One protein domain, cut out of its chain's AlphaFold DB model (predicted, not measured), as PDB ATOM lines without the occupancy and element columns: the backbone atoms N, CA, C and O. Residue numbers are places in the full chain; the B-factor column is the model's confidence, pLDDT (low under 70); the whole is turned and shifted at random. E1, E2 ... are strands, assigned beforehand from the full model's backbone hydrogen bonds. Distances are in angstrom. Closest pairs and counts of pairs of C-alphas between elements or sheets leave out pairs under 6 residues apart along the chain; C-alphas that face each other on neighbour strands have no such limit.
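Overview. This is residues 12 to 36, 286 to 303 and 313 to 368 of the 480 residues of the protein "Signal peptide protein" of Rhodopirellula maiorica SM1 (UniProt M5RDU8). Two small sheets, E5-E4-E8-E9 and E3-E7-E6, lie partly face to face as a loose sandwich, and a separate two-stranded hairpin, E1 and E2, packs beside edge strand E9. The hairpin's link reaches one end of the long axis, at Asp 24, and E6 lies toward the other. The printed part has 99 residues, with nine named strands, E1 to E9 in order, and no named helix: the class is all strand, and each of the three sheets is antiparallel. It is only just compact, close to loose, with a radius of gyration of the C-alphas of 15.0 A and spans of 51 by 22 by 20 A.

Along the chain. E1, residues 12 to 18, begins with C-alpha 12 at (185.417, 176.560, 184.054) and is 19.9 A long. E2, residues 30 to 36, is 20.1 A long. E3 is residues 295 to 300, 16.6 A. E4 is residues 314 to 318, E5 residues 324 to 328 and E6 residues 330 to 332. E7, residues 335 to 340, is 16.9 A long, and E8, residues 347 to 353, 19.9 A. E9, residues 360 to 364, ends with C-alpha 364 at (183.000, 184.379, 196.897).

Arrangement. In the hairpin of E1 and E2, N 15 and O 33 are 2.8 A apart. The closest C-alphas of E2 and E9 are those of Thr 33 and Gln 363, 6.3 A apart. E9 and E8 form a hairpin, with N 362 and O 349 at 2.8 A. Residues 288 to 289 pair parallel with residues 363 to 364 of E9. E8 is antiparallel to E4, with N 316 and O 352 at 2.8 A, and E4 and E5 are a hairpin, with N 325 and O 317 at 2.8 A. This four-stranded sheet is strongly twisted. E5 runs on into E6 at 37 degrees across a break of 1 residue. E6 and E7 are a hairpin, with N 332 and O 335 at 2.8 A; E7 is antiparallel to E3, with N 338 and O 297 at 2.8 A. The two sheets form a sandwich, two sheets face to face, 10.3 A centre to centre where they face each other. The closest C-alphas of E5 and E7 are those of Leu 327 and Phe 338, 6.6 A apart. E1 and E7 are apart.

Size, cuts and confidence. The two C-alphas farthest apart, those of Asp 24 and Glu 303, are 53.2 A apart. Residues 37 to 285 and 304 to 312 are not printed; the C-alpha gaps across these cuts are 9.4 A and 14.3 A. Of the links that are printed whole, E1 to E2 is long. The mean pLDDT of the printed part is 85.1; residues 301 to 303, 333 to 334 and 355 to 357 are under 70.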
ATOM      1  N   THR A  12     185.969 175.761 182.956       89.25
ATOM      2  CA  THR A  12     185.417 176.560 184.054       89.25
ATOM      3  C   THR A  12     185.171 177.986 183.562       89.25
ATOM      4  O   THR A  12     186.111 178.683 183.185       89.25
ATOM      5  N   TYR A  13     183.914 178.426 183.560       90.31
ATOM      6  CA  TYR A  13     183.486 179.713 183.005       90.31
ATOM      7  C   TYR A  13     182.930 180.620 184.098       90.31
ATOM      8  O   TYR A  13     182.082 180.200 184.883       90.31
ATOM      9  N   ARG A  14     183.346 181.891 184.119       91.38
ATOM     10  CA  ARG A  14     182.671 182.928 184.910       91.38
ATOM     11  C   ARG A  14     181.521 183.503 184.082       91.38
ATOM     12  O   ARG A  14     181.739 184.004 182.982       91.38
ATOM     13  N   VAL A  15     180.305 183.425 184.610       92.31
ATOM     14  CA  VAL A  15     179.096 184.029 184.043       92.31
ATOM     15  C   VAL A  15     178.770 185.272 184.862       92.31
ATOM     16  O   VAL A  15     178.582 185.182 186.075       92.31
ATOM     17  N   SER A  16     178.706 186.423 184.199       90.50
ATOM     18  CA  SER A  16     178.361 187.709 184.803       90.50
ATOM     19  C   SER A  16     177.022 188.220 184.276       90.50
ATOM     20  O   SER A  16     176.718 188.135 183.085       90.50
ATOM     21  N   CYS A  17     176.214 188.773 185.173       88.94
ATOM     22  CA  CYS A  17     175.020 189.540 184.856       88.94
ATOM     23  C   CYS A  17     175.201 190.958 185.401       88.94
ATOM     24  O   CYS A  17     175.684 191.132 186.520       88.94
ATOM     25  N   GLN A  18     174.818 191.960 184.613       88.94
ATOM     26  CA  GLN A  18     174.843 193.360 185.017       88.94
ATOM     27  C   GLN A  18     173.488 194.005 184.722       88.94
ATOM     28  O   GLN A  18     172.918 193.803 183.648       88.94
ATOM     29  N   LEU A  19     172.985 194.797 185.666       87.44
ATOM     30  CA  LEU A  19     171.843 195.676 185.451       87.44
ATOM     31  C   LEU A  19     172.325 196.989 184.821       87.44
ATOM     32  O   LEU A  19     173.196 197.668 185.359       87.44
ATOM     33  N   GLU A  20     171.727 197.379 183.694       85.56
ATOM     34  CA  GLU A  20     171.949 198.693 183.069       85.56
ATOM     35  C   GLU A  20     171.144 199.791 183.795       85.56
ATOM     36  O   GLU A  20     170.339 200.517 183.206       85.56
ATOM     37  N   HIS A  21     171.340 199.894 185.110       80.94
ATOM     38  CA  HIS A  21     170.780 200.938 185.957       80.94
ATOM     39  C   HIS A  21     171.886 201.596 186.787       80.94
ATOM     40  O   HIS A  21     172.952 201.022 186.993       80.94
ATOM     41  N   SER A  22     171.647 202.830 187.224       78.38
ATOM     42  CA  SER A  22     172.560 203.560 188.101       78.38
ATOM     43  C   SER A  22     171.758 204.080 189.279       78.38
ATOM     44  O   SER A  22     170.968 205.012 189.132       78.38
ATOM     45  N   ASP A  23     171.986 203.468 190.429       82.88
ATOM     46  CA  ASP A  23     171.467 203.865 191.729       82.88
ATOM     47  C   ASP A  23     172.629 204.198 192.683       82.88
ATOM     48  O   ASP A  23     173.788 204.310 192.270       82.88
ATOM     49  N   ASP A  24     172.313 204.381 193.963       82.00
ATOM     50  CA  ASP A  24     173.294 204.696 195.002       82.00
ATOM     51  C   ASP A  24     174.149 203.477 195.428       82.00
ATOM     52  O   ASP A  24     175.090 203.646 196.207       82.00
ATOM     53  N   LEU A  25     173.861 202.257 194.937       79.38
ATOM     54  CA  LEU A  25     174.498 201.006 195.377       79.38
ATOM     55  C   LEU A  25     175.096 200.180 194.223       79.38
ATOM     56  O   LEU A  25     175.140 198.960 194.299       79.38
ATOM     57  N   ILE A  26     175.668 200.848 193.211       80.19
ATOM     58  CA  ILE A  26     176.335 200.308 191.998       80.19
ATOM     59  C   ILE A  26     176.994 198.913 192.148       80.19
ATOM     60  O   ILE A  26     176.927 198.105 191.224       80.19
ATOM     61  N   ALA A  27     177.625 198.607 193.286       75.06
ATOM     62  CA  ALA A  27     178.227 197.304 193.576       75.06
ATOM     63  C   ALA A  27     177.256 196.098 193.556       75.06
ATOM     64  O   ALA A  27     177.724 194.973 193.406       75.06
ATOM     65  N   ASP A  28     175.942 196.296 193.708       80.38
ATOM     66  CA  ASP A  28     174.938 195.222 193.658       80.38
ATOM     67  C   ASP A  28     174.278 195.028 192.287       80.38
ATOM     68  O   ASP A  28     173.695 193.977 192.019       80.38
ATOM     69  N   ASN A  29     174.484 195.978 191.371       86.94
ATOM     70  CA  ASN A  29     174.057 195.883 189.978       86.94
ATOM     71  C   ASN A  29     174.877 194.848 189.178       86.94
ATOM     72  O   ASN A  29     174.654 194.694 187.978       86.94
ATOM     73  N   HIS A  30     175.808 194.132 189.819       85.62
ATOM     74  CA  HIS A  30     176.630 193.069 189.246       85.62
ATOM     75  C   HIS A  30     176.460 191.760 190.029       85.62
ATOM     76  O   HIS A  30     176.650 191.720 191.244       85.62
ATOM     77  N   PHE A  31     176.186 190.662 189.323       87.69
ATOM     78  CA  PHE A  31     176.176 189.314 189.889       87.69
ATOM     79  C   PHE A  31     177.043 188.374 189.054       87.69
ATOM     80  O   PHE A  31     176.776 188.169 187.869       87.69
ATOM     81  N   ASN A  32     178.040 187.763 189.692       90.31
ATOM     82  CA  ASN A  32     178.958 186.823 189.057       90.31
ATOM     83  C   ASN A  32     178.798 185.438 189.692       90.31
ATOM     84  O   ASN A  32     178.645 185.315 190.906       90.31
ATOM     85  N   THR A  33     178.855 184.397 188.868       91.88
ATOM     86  CA  THR A  33     178.861 182.988 189.284       91.88
ATOM     87  C   THR A  33     179.826 182.205 188.405       91.88
ATOM     88  O   THR A  33     180.030 182.548 187.240       91.88
ATOM     89  N   VAL A  34     180.442 181.162 188.943       92.56
ATOM     90  CA  VAL A  34     181.308 180.253 188.187       92.56
ATOM     91  C   VAL A  34     180.548 178.967 187.872       92.56
ATOM     92  O   VAL A  34     179.888 178.392 188.736       92.56
ATOM     93  N   VAL A  35     180.648 178.505 186.628       89.81
ATOM     94  CA  VAL A  35     180.028 177.274 186.132       89.81
ATOM     95  C   VAL A  35     181.121 176.366 185.579       89.81
ATOM     96  O   VAL A  35     181.889 176.769 184.707       89.81
ATOM     97  N   GLU A  36     181.192 175.135 186.080       87.56
ATOM     98  CA  GLU A  36     182.020 174.077 185.500       87.56
ATOM     99  C   GLU A  36     181.212 173.329 184.436       87.56
ATOM    100  O   GLU A  36     180.139 172.796 184.714       87.56
ATOM    101  N   GLN A 286     183.916 173.200 194.404       84.94
ATOM    102  CA  GLN A 286     183.061 174.317 194.800       84.94
ATOM    103  C   GLN A 286     183.703 175.640 194.370       84.94
ATOM    104  O   GLN A 286     184.476 176.249 195.105       84.94
ATOM    105  N   PHE A 287     183.388 176.075 193.149       89.31
ATOM    106  CA  PHE A 287     183.867 177.354 192.619       89.31
ATOM    107  C   PHE A 287     183.106 178.569 193.169       89.31
ATOM    108  O   PHE A 287     183.648 179.672 193.164       89.31
ATOM    109  N   ASN A 288     181.875 178.372 193.652       91.12
ATOM    110  CA  ASN A 288     181.058 179.402 194.296       91.12
ATOM    111  C   ASN A 288     181.016 179.139 195.801       91.12
ATOM    112  O   ASN A 288     180.549 178.082 196.220       91.12
ATOM    113  N   LEU A 289     181.506 180.094 196.585       91.62
ATOM    114  CA  LEU A 289     181.750 179.971 198.021       91.62
ATOM    115  C   LEU A 289     181.044 181.094 198.786       91.62
ATOM    116  O   LEU A 289     180.874 182.194 198.264       91.62
ATOM    117  N   GLN A 290     180.686 180.850 200.040       91.12
ATOM    118  CA  GLN A 290     180.269 181.891 200.980       91.12
ATOM    119  C   GLN A 290     181.484 182.534 201.678       91.12
ATOM    120  O   GLN A 290     182.549 181.910 201.773       91.12
ATOM    121  N   PRO A 291     181.365 183.771 202.200       91.06
ATOM    122  CA  PRO A 291     182.464 184.443 202.886       91.06
ATOM    123  C   PRO A 291     183.038 183.618 204.050       91.06
ATOM    124  O   PRO A 291     182.379 183.359 205.055       91.06
ATOM    125  N   GLY A 292     184.308 183.230 203.925       89.06
ATOM    126  CA  GLY A 292     185.033 182.407 204.898       89.06
ATOM    127  C   GLY A 292     185.041 180.896 204.627       89.06
ATOM    128  O   GLY A 292     185.809 180.189 205.286       89.06
ATOM    129  N   GLU A 293     184.278 180.389 203.653       89.56
ATOM    130  CA  GLU A 293     184.410 178.999 203.193       89.56
ATOM    131  C   GLU A 293     185.753 178.806 202.471       89.56
ATOM    132  O   GLU A 293     186.147 179.658 201.672       89.56
ATOM    133  N   PRO A 294     186.516 177.737 202.749       90.50
ATOM    134  CA  PRO A 294     187.846 177.587 202.180       90.50
ATOM    135  C   PRO A 294     187.787 177.220 200.694       90.50
ATOM    136  O   PRO A 294     187.122 176.258 200.321       90.50
ATOM    137  N   ILE A 295     188.598 177.889 199.872       89.81
ATOM    138  CA  ILE A 295     188.975 177.352 198.560       89.81
ATOM    139  C   ILE A 295     189.717 176.038 198.807       89.81
ATOM    140  O   ILE A 295     190.689 176.010 199.572       89.81
ATOM    141  N   VAL A 296     189.256 174.971 198.157       88.56
ATOM    142  CA  VAL A 296     189.907 173.661 198.102       88.56
ATOM    143  C   VAL A 296     189.937 173.236 196.638       88.56
ATOM    144  O   VAL A 296     188.890 172.982 196.051       88.56
ATOM    145  N   MET A 297     191.130 173.163 196.053       86.44
ATOM    146  CA  MET A 297     191.341 172.652 194.699       86.44
ATOM    147  C   MET A 297     192.190 171.387 194.771       86.44
ATOM    148  O   MET A 297     193.248 171.388 195.400       86.44
ATOM    149  N   ARG A 298     191.729 170.318 194.121       83.69
ATOM    150  CA  ARG A 298     192.454 169.049 194.011       83.69
ATOM    151  C   ARG A 298     192.885 168.834 192.572       83.69
ATOM    152  O   ARG A 298     192.059 168.901 191.668       83.69
ATOM    153  N   THR A 299     194.163 168.550 192.376       78.12
ATOM    154  CA  THR A 299     194.727 168.168 191.080       78.12
ATOM    155  C   THR A 299     195.354 166.784 191.225       78.12
ATOM    156  O   THR A 299     196.247 166.647 192.069       78.12
ATOM    157  N   PRO A 300     194.918 165.769 190.456       71.31
ATOM    158  CA  PRO A 300     195.525 164.442 190.516       71.31
ATOM    159  C   PRO A 300     196.995 164.505 190.093       71.31
ATOM    160  O   PRO A 300     197.413 165.439 189.398       71.31
ATOM    161  N   TYR A 301     197.784 163.500 190.478       68.19
ATOM    162  CA  TYR A 301     199.102 163.322 189.873       68.19
ATOM    163  C   TYR A 301     198.939 163.130 188.361       68.19
ATOM    164  O   TYR A 301     198.166 162.294 187.899       68.19
ATOM    165  N   SER A 302     199.666 163.927 187.583       59.72
ATOM    166  CA  SER A 302     199.789 163.730 186.139       59.72
ATOM    167  C   SER A 302     200.998 162.843 185.841       59.72
ATOM    168  O   SER A 302     201.987 162.881 186.577       59.72
ATOM    169  N   GLU A 303     200.991 162.125 184.719       45.34
ATOM    170  CA  GLU A 303     202.174 161.377 184.247       45.34
ATOM    171  C   GLU A 303     203.408 162.299 184.088       45.34
ATOM    172  O   GLU A 303     204.550 161.885 184.284       45.34
ATOM    173  N   ALA A 313     204.343 171.479 194.273       71.94
ATOM    174  CA  ALA A 313     203.489 172.286 193.420       71.94
ATOM    175  C   ALA A 313     203.049 173.530 194.208       71.94
ATOM    176  O   ALA A 313     202.397 173.429 195.251       71.94
ATOM    177  N   THR A 314     203.475 174.702 193.745       83.75
ATOM    178  CA  THR A 314     203.061 175.995 194.283       83.75
ATOM    179  C   THR A 314     201.899 176.527 193.460       83.75
ATOM    180  O   THR A 314     201.807 176.291 192.255       83.75
ATOM    181  N   ALA A 315     200.999 177.249 194.114       88.25
ATOM    182  CA  ALA A 315     199.933 177.983 193.454       88.25
ATOM    183  C   ALA A 315     199.885 179.420 193.969       88.25
ATOM    184  O   ALA A 315     200.255 179.691 195.111       88.25
ATOM    185  N   ILE A 316     199.413 180.341 193.138       91.38
ATOM    186  CA  ILE A 316     199.184 181.735 193.503       91.38
ATOM    187  C   ILE A 316     197.679 181.972 193.479       91.38
ATOM    188  O   ILE A 316     197.029 181.835 192.448       91.38
ATOM    189  N   LEU A 317     197.122 182.333 194.632       92.56
ATOM    190  CA  LEU A 317     195.741 182.776 194.757       92.56
ATOM    191  C   LEU A 317     195.698 184.306 194.728       92.56
ATOM    192  O   LEU A 317     196.195 184.952 195.654       92.56
ATOM    193  N   ARG A 318     195.074 184.880 193.699       93.94
ATOM    194  CA  ARG A 318     194.740 186.309 193.635       93.94
ATOM    195  C   ARG A 318     193.420 186.565 194.360       93.94
ATOM    196  O   ARG A 318     192.463 185.806 194.200       93.94
ATOM    197  N   THR A 319     193.379 187.620 195.170       91.94
ATOM    198  CA  THR A 319     192.167 188.088 195.865       91.94
ATOM    199  C   THR A 319     191.430 189.165 195.053       91.94
ATOM    200  O   THR A 319     192.049 189.784 194.182       91.94
ATOM    201  N   PRO A 320     190.169 189.508 195.398       88.25
ATOM    202  CA  PRO A 320     189.417 190.572 194.722       88.25
ATOM    203  C   PRO A 320     190.076 191.959 194.793       88.25
ATOM    204  O   PRO A 320     189.702 192.859 194.050       88.25
ATOM    205  N   HIS A 321     191.028 192.158 195.712       86.38
ATOM    206  CA  HIS A 321     191.775 193.411 195.882       86.38
ATOM    207  C   HIS A 321     193.162 193.384 195.206       86.38
ATOM    208  O   HIS A 321     193.925 194.339 195.329       86.38
ATOM    209  N   GLY A 322     193.496 192.304 194.488       85.31
ATOM    210  CA  GLY A 322     194.765 192.142 193.775       85.31
ATOM    211  C   GLY A 322     195.924 191.592 194.615       85.31
ATOM    212  O   GLY A 322     197.023 191.436 194.081       85.31
ATOM    213  N   ASP A 323     195.708 191.259 195.895       90.50
ATOM    214  CA  ASP A 323     196.738 190.599 196.705       90.50
ATOM    215  C   ASP A 323     197.027 189.199 196.149       90.50
ATOM    216  O   ASP A 323     196.107 188.415 195.911       90.50
ATOM    217  N   ALA A 324     198.308 188.860 196.004       91.69
ATOM    218  CA  ALA A 324     198.759 187.521 195.642       91.69
ATOM    219  C   ALA A 324     199.152 186.732 196.901       91.69
ATOM    220  O   ALA A 324     199.965 187.186 197.709       91.69
ATOM    221  N   ILE A 325     198.581 185.541 197.068       90.31
ATOM    222  CA  ILE A 325     198.846 184.628 198.183       90.31
ATOM    223  C   ILE A 325     199.481 183.361 197.618       90.31
ATOM    224  O   ILE A 325     198.826 182.611 196.900       90.31
ATOM    225  N   GLU A 326     200.734 183.097 197.974       90.94
ATOM    226  CA  GLU A 326     201.386 181.828 197.655       90.94
ATOM    227  C   GLU A 326     200.806 180.696 198.521       90.94
ATOM    228  O   GLU A 326     200.660 180.831 199.741       90.94
ATOM    229  N   LEU A 327     200.462 179.585 197.875       89.06
ATOM    230  CA  LEU A 327     199.944 178.360 198.468       89.06
ATOM    231  C   LEU A 327     200.892 177.207 198.133       89.06
ATOM    232  O   LEU A 327     201.265 177.005 196.979       89.06
ATOM    233  N   THR A 328     201.236 176.412 199.140       86.56
ATOM    234  CA  THR A 328     201.949 175.144 198.963       86.56
ATOM    235  C   THR A 328     200.932 174.011 198.882       86.56
ATOM    236  O   THR A 328     200.011 173.961 199.700       86.56
ATOM    237  N   ALA A 329     201.088 173.099 197.923       85.44
ATOM    238  CA  ALA A 329     200.272 171.895 197.864       85.44
ATOM    239  C   ALA A 329     200.477 170.996 199.093       85.44
ATOM    240  O   ALA A 329     201.610 170.679 199.466       85.44
ATOM    241  N   ASN A 330     199.377 170.501 199.656       84.88
ATOM    242  CA  ASN A 330     199.407 169.323 200.514       84.88
ATOM    243  C   ASN A 330     199.428 168.084 199.613       84.88
ATOM    244  O   ASN A 330     198.523 167.909 198.797       84.88
ATOM    245  N   GLN A 331     200.435 167.223 199.755       81.44
ATOM    246  CA  GLN A 331     200.417 165.908 199.112       81.44
ATOM    247  C   GLN A 331     199.356 165.021 199.772       81.44
ATOM    248  O   GLN A 331     199.240 164.981 201.000       81.44
ATOM    249  N   ARG A 332     198.594 164.316 198.942       74.38
ATOM    250  CA  ARG A 332     197.707 163.210 199.309       74.38
ATOM    251  C   ARG A 332     198.074 161.994 198.455       74.38
ATOM    252  O   ARG A 332     198.865 162.111 197.516       74.38
ATOM    253  N   ASP A 333     197.490 160.846 198.770       67.44
ATOM    254  CA  ASP A 333     197.727 159.605 198.028       67.44
ATOM    255  C   ASP A 333     197.186 159.682 196.583       67.44
ATOM    256  O   ASP A 333     197.741 159.059 195.682       67.44
ATOM    257  N   ASP A 334     196.161 160.512 196.340       68.50
ATOM    258  CA  ASP A 334     195.489 160.712 195.048       68.50
ATOM    259  C   ASP A 334     195.962 161.948 194.250       68.50
ATOM    260  O   ASP A 334     195.578 162.124 193.091       68.50
ATOM    261  N   GLY A 335     196.798 162.817 194.832       77.50
ATOM    262  CA  GLY A 335     197.289 164.020 194.153       77.50
ATOM    263  C   GLY A 335     197.752 165.141 195.081       77.50
ATOM    264  O   GLY A 335     198.225 164.927 196.196       77.50
ATOM    265  N   PHE A 336     197.590 166.371 194.601       82.88
ATOM    266  CA  PHE A 336     197.890 167.603 195.326       82.88
ATOM    267  C   PHE A 336     196.596 168.332 195.715       82.88
ATOM    268  O   PHE A 336     195.725 168.555 194.873       82.88
ATOM    269  N   GLU A 337     196.484 168.755 196.977       86.56
ATOM    270  CA  GLU A 337     195.395 169.606 197.471       86.56
ATOM    271  C   GLU A 337     195.913 171.007 197.835       86.56
ATOM    272  O   GLU A 337     196.716 171.181 198.756       86.56
ATOM    273  N   PHE A 338     195.402 172.024 197.144       88.62
ATOM    274  CA  PHE A 338     195.614 173.435 197.456       88.62
ATOM    275  C   PHE A 338     194.455 173.948 198.300       88.62
ATOM    276  O   PHE A 338     193.293 173.817 197.908       88.62
ATOM    277  N   ARG A 339     194.756 174.564 199.448       90.94
ATOM    278  CA  ARG A 339     193.734 175.061 200.375       90.94
ATOM    279  C   ARG A 339     194.017 176.481 200.853       90.94
ATOM    280  O   ARG A 339     195.117 176.776 201.311       90.94
ATOM    281  N   SER A 340     192.995 177.335 200.835       90.62
ATOM    282  CA  SER A 340     193.055 178.696 201.380       90.62
ATOM    283  C   SER A 340     191.753 179.089 202.071       90.62
ATOM    284  O   SER A 340     190.683 179.018 201.479       90.62
ATOM    285  N   SER A 341     191.841 179.569 203.313       91.12
ATOM    286  CA  SER A 341     190.721 180.152 204.073       91.12
ATOM    287  C   SER A 341     190.682 181.689 204.016       91.12
ATOM    288  O   SER A 341     190.041 182.338 204.843       91.12
ATOM    289  N   ARG A 342     191.392 182.308 203.059       87.44
ATOM    290  CA  ARG A 342     191.461 183.776 202.885       87.44
ATOM    291  C   ARG A 342     190.325 184.329 202.005       87.44
ATOM    292  O   ARG A 342     190.520 185.247 201.215       87.44
ATOM    293  N   THR A 343     189.131 183.785 202.194       90.31
ATOM    294  CA  THR A 343     187.890 184.005 201.426       90.31
ATOM    295  C   THR A 343     186.889 184.909 202.155       90.31
ATOM    296  O   THR A 343     185.687 184.825 201.945       90.31
ATOM    297  N   ARG A 344     187.362 185.759 203.078       88.62
ATOM    298  CA  ARG A 344     186.493 186.614 203.916       88.62
ATOM    299  C   ARG A 344     185.863 187.795 203.176       88.62
ATOM    300  O   ARG A 344     184.969 188.421 203.729       88.62
ATOM    301  N   LEU A 345     186.382 188.146 202.004       88.44
ATOM    302  CA  LEU A 345     185.877 189.246 201.194       88.44
ATOM    303  C   LEU A 345     185.058 188.649 200.043       88.44
ATOM    304  O   LEU A 345     185.567 187.738 199.388       88.44
ATOM    305  N   PRO A 346     183.830 189.124 199.779       90.56
ATOM    306  CA  PRO A 346     183.110 188.743 198.572       90.56
ATOM    307  C   PRO A 346     183.835 189.276 197.330       90.56
ATOM    308  O   PRO A 346     184.530 190.294 197.387       90.56
ATOM    309  N   GLY A 347     183.666 188.587 196.203       90.81
ATOM    310  CA  GLY A 347     184.245 188.967 194.919       90.81
ATOM    311  C   GLY A 347     184.988 187.836 194.212       90.81
ATOM    312  O   GLY A 347     184.841 186.650 194.521       90.81
ATOM    313  N   GLU A 348     185.780 188.231 193.224       93.12
ATOM    314  CA  GLU A 348     186.471 187.329 192.311       93.12
ATOM    315  C   GLU A 348     187.813 186.870 192.879       93.12
ATOM    316  O   GLU A 348     188.630 187.673 193.325       93.12
ATOM    317  N   TYR A 349     188.043 185.563 192.841       94.38
ATOM    318  CA  TYR A 349     189.315 184.945 193.190       94.38
ATOM    319  C   TYR A 349     189.827 184.156 191.984       94.38
ATOM    320  O   TYR A 349     189.034 183.607 191.214       94.38
ATOM    321  N   GLU A 350     191.143 184.076 191.829       93.75
ATOM    322  CA  GLU A 350     191.789 183.341 190.736       93.75
ATOM    323  C   GLU A 350     192.948 182.517 191.285       93.75
ATOM    324  O   GLU A 350     193.800 183.044 192.001       93.75
ATOM    325  N   LEU A 351     192.966 181.218 190.982       91.88
ATOM    326  CA  LEU A 351     193.996 180.283 191.425       91.88
ATOM    327  C   LEU A 351     194.855 179.845 190.232       91.88
ATOM    328  O   LEU A 351     194.406 179.081 189.381       91.88
ATOM    329  N   GLU A 352     196.096 180.314 190.189       89.94
ATOM    330  CA  GLU A 352     197.119 179.922 189.214       89.94
ATOM    331  C   GLU A 352     197.946 178.771 189.806       89.94
ATOM    332  O   GLU A 352     198.525 178.937 190.877       89.94
ATOM    333  N   ILE A 353     198.009 177.601 189.156       85.44
ATOM    334  CA  ILE A 353     198.754 176.431 189.664       85.44
ATOM    335  C   ILE A 353     200.020 176.202 188.826       85.44
ATOM    336  O   ILE A 353     199.953 175.937 187.626       85.44
ATOM    337  N   GLY A 354     201.188 176.251 189.469       76.56
ATOM    338  CA  GLY A 354     202.486 176.044 188.829       76.56
ATOM    339  C   GLY A 354     202.787 177.068 187.728       76.56
ATOM    340  O   GLY A 354     202.656 178.271 187.928       76.56
ATOM    341  N   LEU A 355     203.222 176.575 186.564       61.03
ATOM    342  CA  LEU A 355     203.467 177.366 185.347       61.03
ATOM    343  C   LEU A 355     202.320 177.237 184.323       61.03
ATOM    344  O   LEU A 355     202.523 177.506 183.140       61.03
ATOM    345  N   ALA A 356     201.139 176.765 184.740       59.81
ATOM    346  CA  ALA A 356     199.996 176.649 183.845       59.81
ATOM    347  C   ALA A 356     199.413 178.038 183.540       59.81
ATOM    348  O   ALA A 356     199.046 178.777 184.449       59.81
ATOM    349  N   ASP A 357     199.265 178.357 182.254       57.12
ATOM    350  CA  ASP A 357     198.765 179.648 181.743       57.12
ATOM    351  C   ASP A 357     197.231 179.809 181.902       57.12
ATOM    352  O   ASP A 357     196.588 180.594 181.208       57.12
ATOM    353  N   GLN A 358     196.615 179.010 182.783       70.62
ATOM    354  CA  GLN A 358     195.172 178.923 182.981       70.62
ATOM    355  C   GLN A 358     194.828 179.143 184.456       70.62
ATOM    356  O   GLN A 358     194.922 178.236 185.284       70.62
ATOM    357  N   ALA A 359     194.408 180.368 184.773       86.19
ATOM    358  CA  ALA A 359     193.866 180.713 186.079       86.19
ATOM    359  C   ALA A 359     192.500 180.041 186.287       86.19
ATOM    360  O   ALA A 359     191.610 180.131 185.438       86.19
ATOM    361  N   ILE A 360     192.325 179.375 187.427       90.12
ATOM    362  CA  ILE A 360     191.072 178.721 187.808       90.12
ATOM    363  C   ILE A 360     190.204 179.749 188.554       90.12
ATOM    364  O   ILE A 360     190.606 180.201 189.633       90.12
ATOM    365  N   PRO A 361     189.033 180.143 188.022       93.44
ATOM    366  CA  PRO A 361     188.202 181.161 188.644       93.44
ATOM    367  C   PRO A 361     187.413 180.591 189.826       93.44
ATOM    368  O   PRO A 361     186.740 179.569 189.718       93.44
ATOM    369  N   PHE A 362     187.428 181.321 190.933       94.06
ATOM    370  CA  PHE A 362     186.524 181.157 192.065       94.06
ATOM    371  C   PHE A 362     185.703 182.443 192.253       94.06
ATOM    372  O   PHE A 362     186.080 183.538 191.811       94.06
ATOM    373  N   GLN A 363     184.562 182.318 192.914       94.56
ATOM    374  CA  GLN A 363     183.685 183.415 193.295       94.56
ATOM    375  C   GLN A 363     183.304 183.250 194.762       94.56
ATOM    376  O   GLN A 363     182.657 182.272 195.130       94.56
ATOM    377  N   VAL A 364     183.645 184.232 195.592       93.38
ATOM    378  CA  VAL A 364     183.000 184.379 196.897       93.38
ATOM    379  C   VAL A 364     181.753 185.230 196.682       93.38
ATOM    380  O   VAL A 364     181.829 186.360 196.186       93.38
ATOM    381  N   LEU A 365     180.592 184.661 196.979       91.06
ATOM    382  CA  LEU A 365     179.299 185.313 196.833       91.06
ATOM    383  C   LEU A 365     179.123 186.387 197.916       91.06
ATOM    384  O   LEU A 365     179.596 186.247 199.043       91.06
ATOM    385  N   ARG A 366     178.428 187.467 197.558       86.50
ATOM    386  CA  ARG A 366     177.887 188.436 198.517       86.50
ATOM    387  C   ARG A 366     176.535 187.921 199.013       86.50
ATOM    388  O   ARG A 366     175.787 187.330 198.235       86.50
ATOM    389  N   ASP A 367     176.212 188.167 200.279       84.25
ATOM    390  CA  ASP A 367     174.880 187.867 200.801       84.25
ATOM    391  C   ASP A 367     173.854 188.825 200.166       84.25
ATOM    392  O   ASP A 367     173.952 190.047 200.292       84.25
ATOM    393  N   ALA A 368     172.863 188.272 199.464       81.00
ATOM    394  CA  ALA A 368     171.826 189.050 198.790       81.00
ATOM    395  C   ALA A 368     170.959 189.870 199.768       81.00
ATOM    396  O   ALA A 368     170.355 190.865 199.365       81.00
TER     397      ALA A 368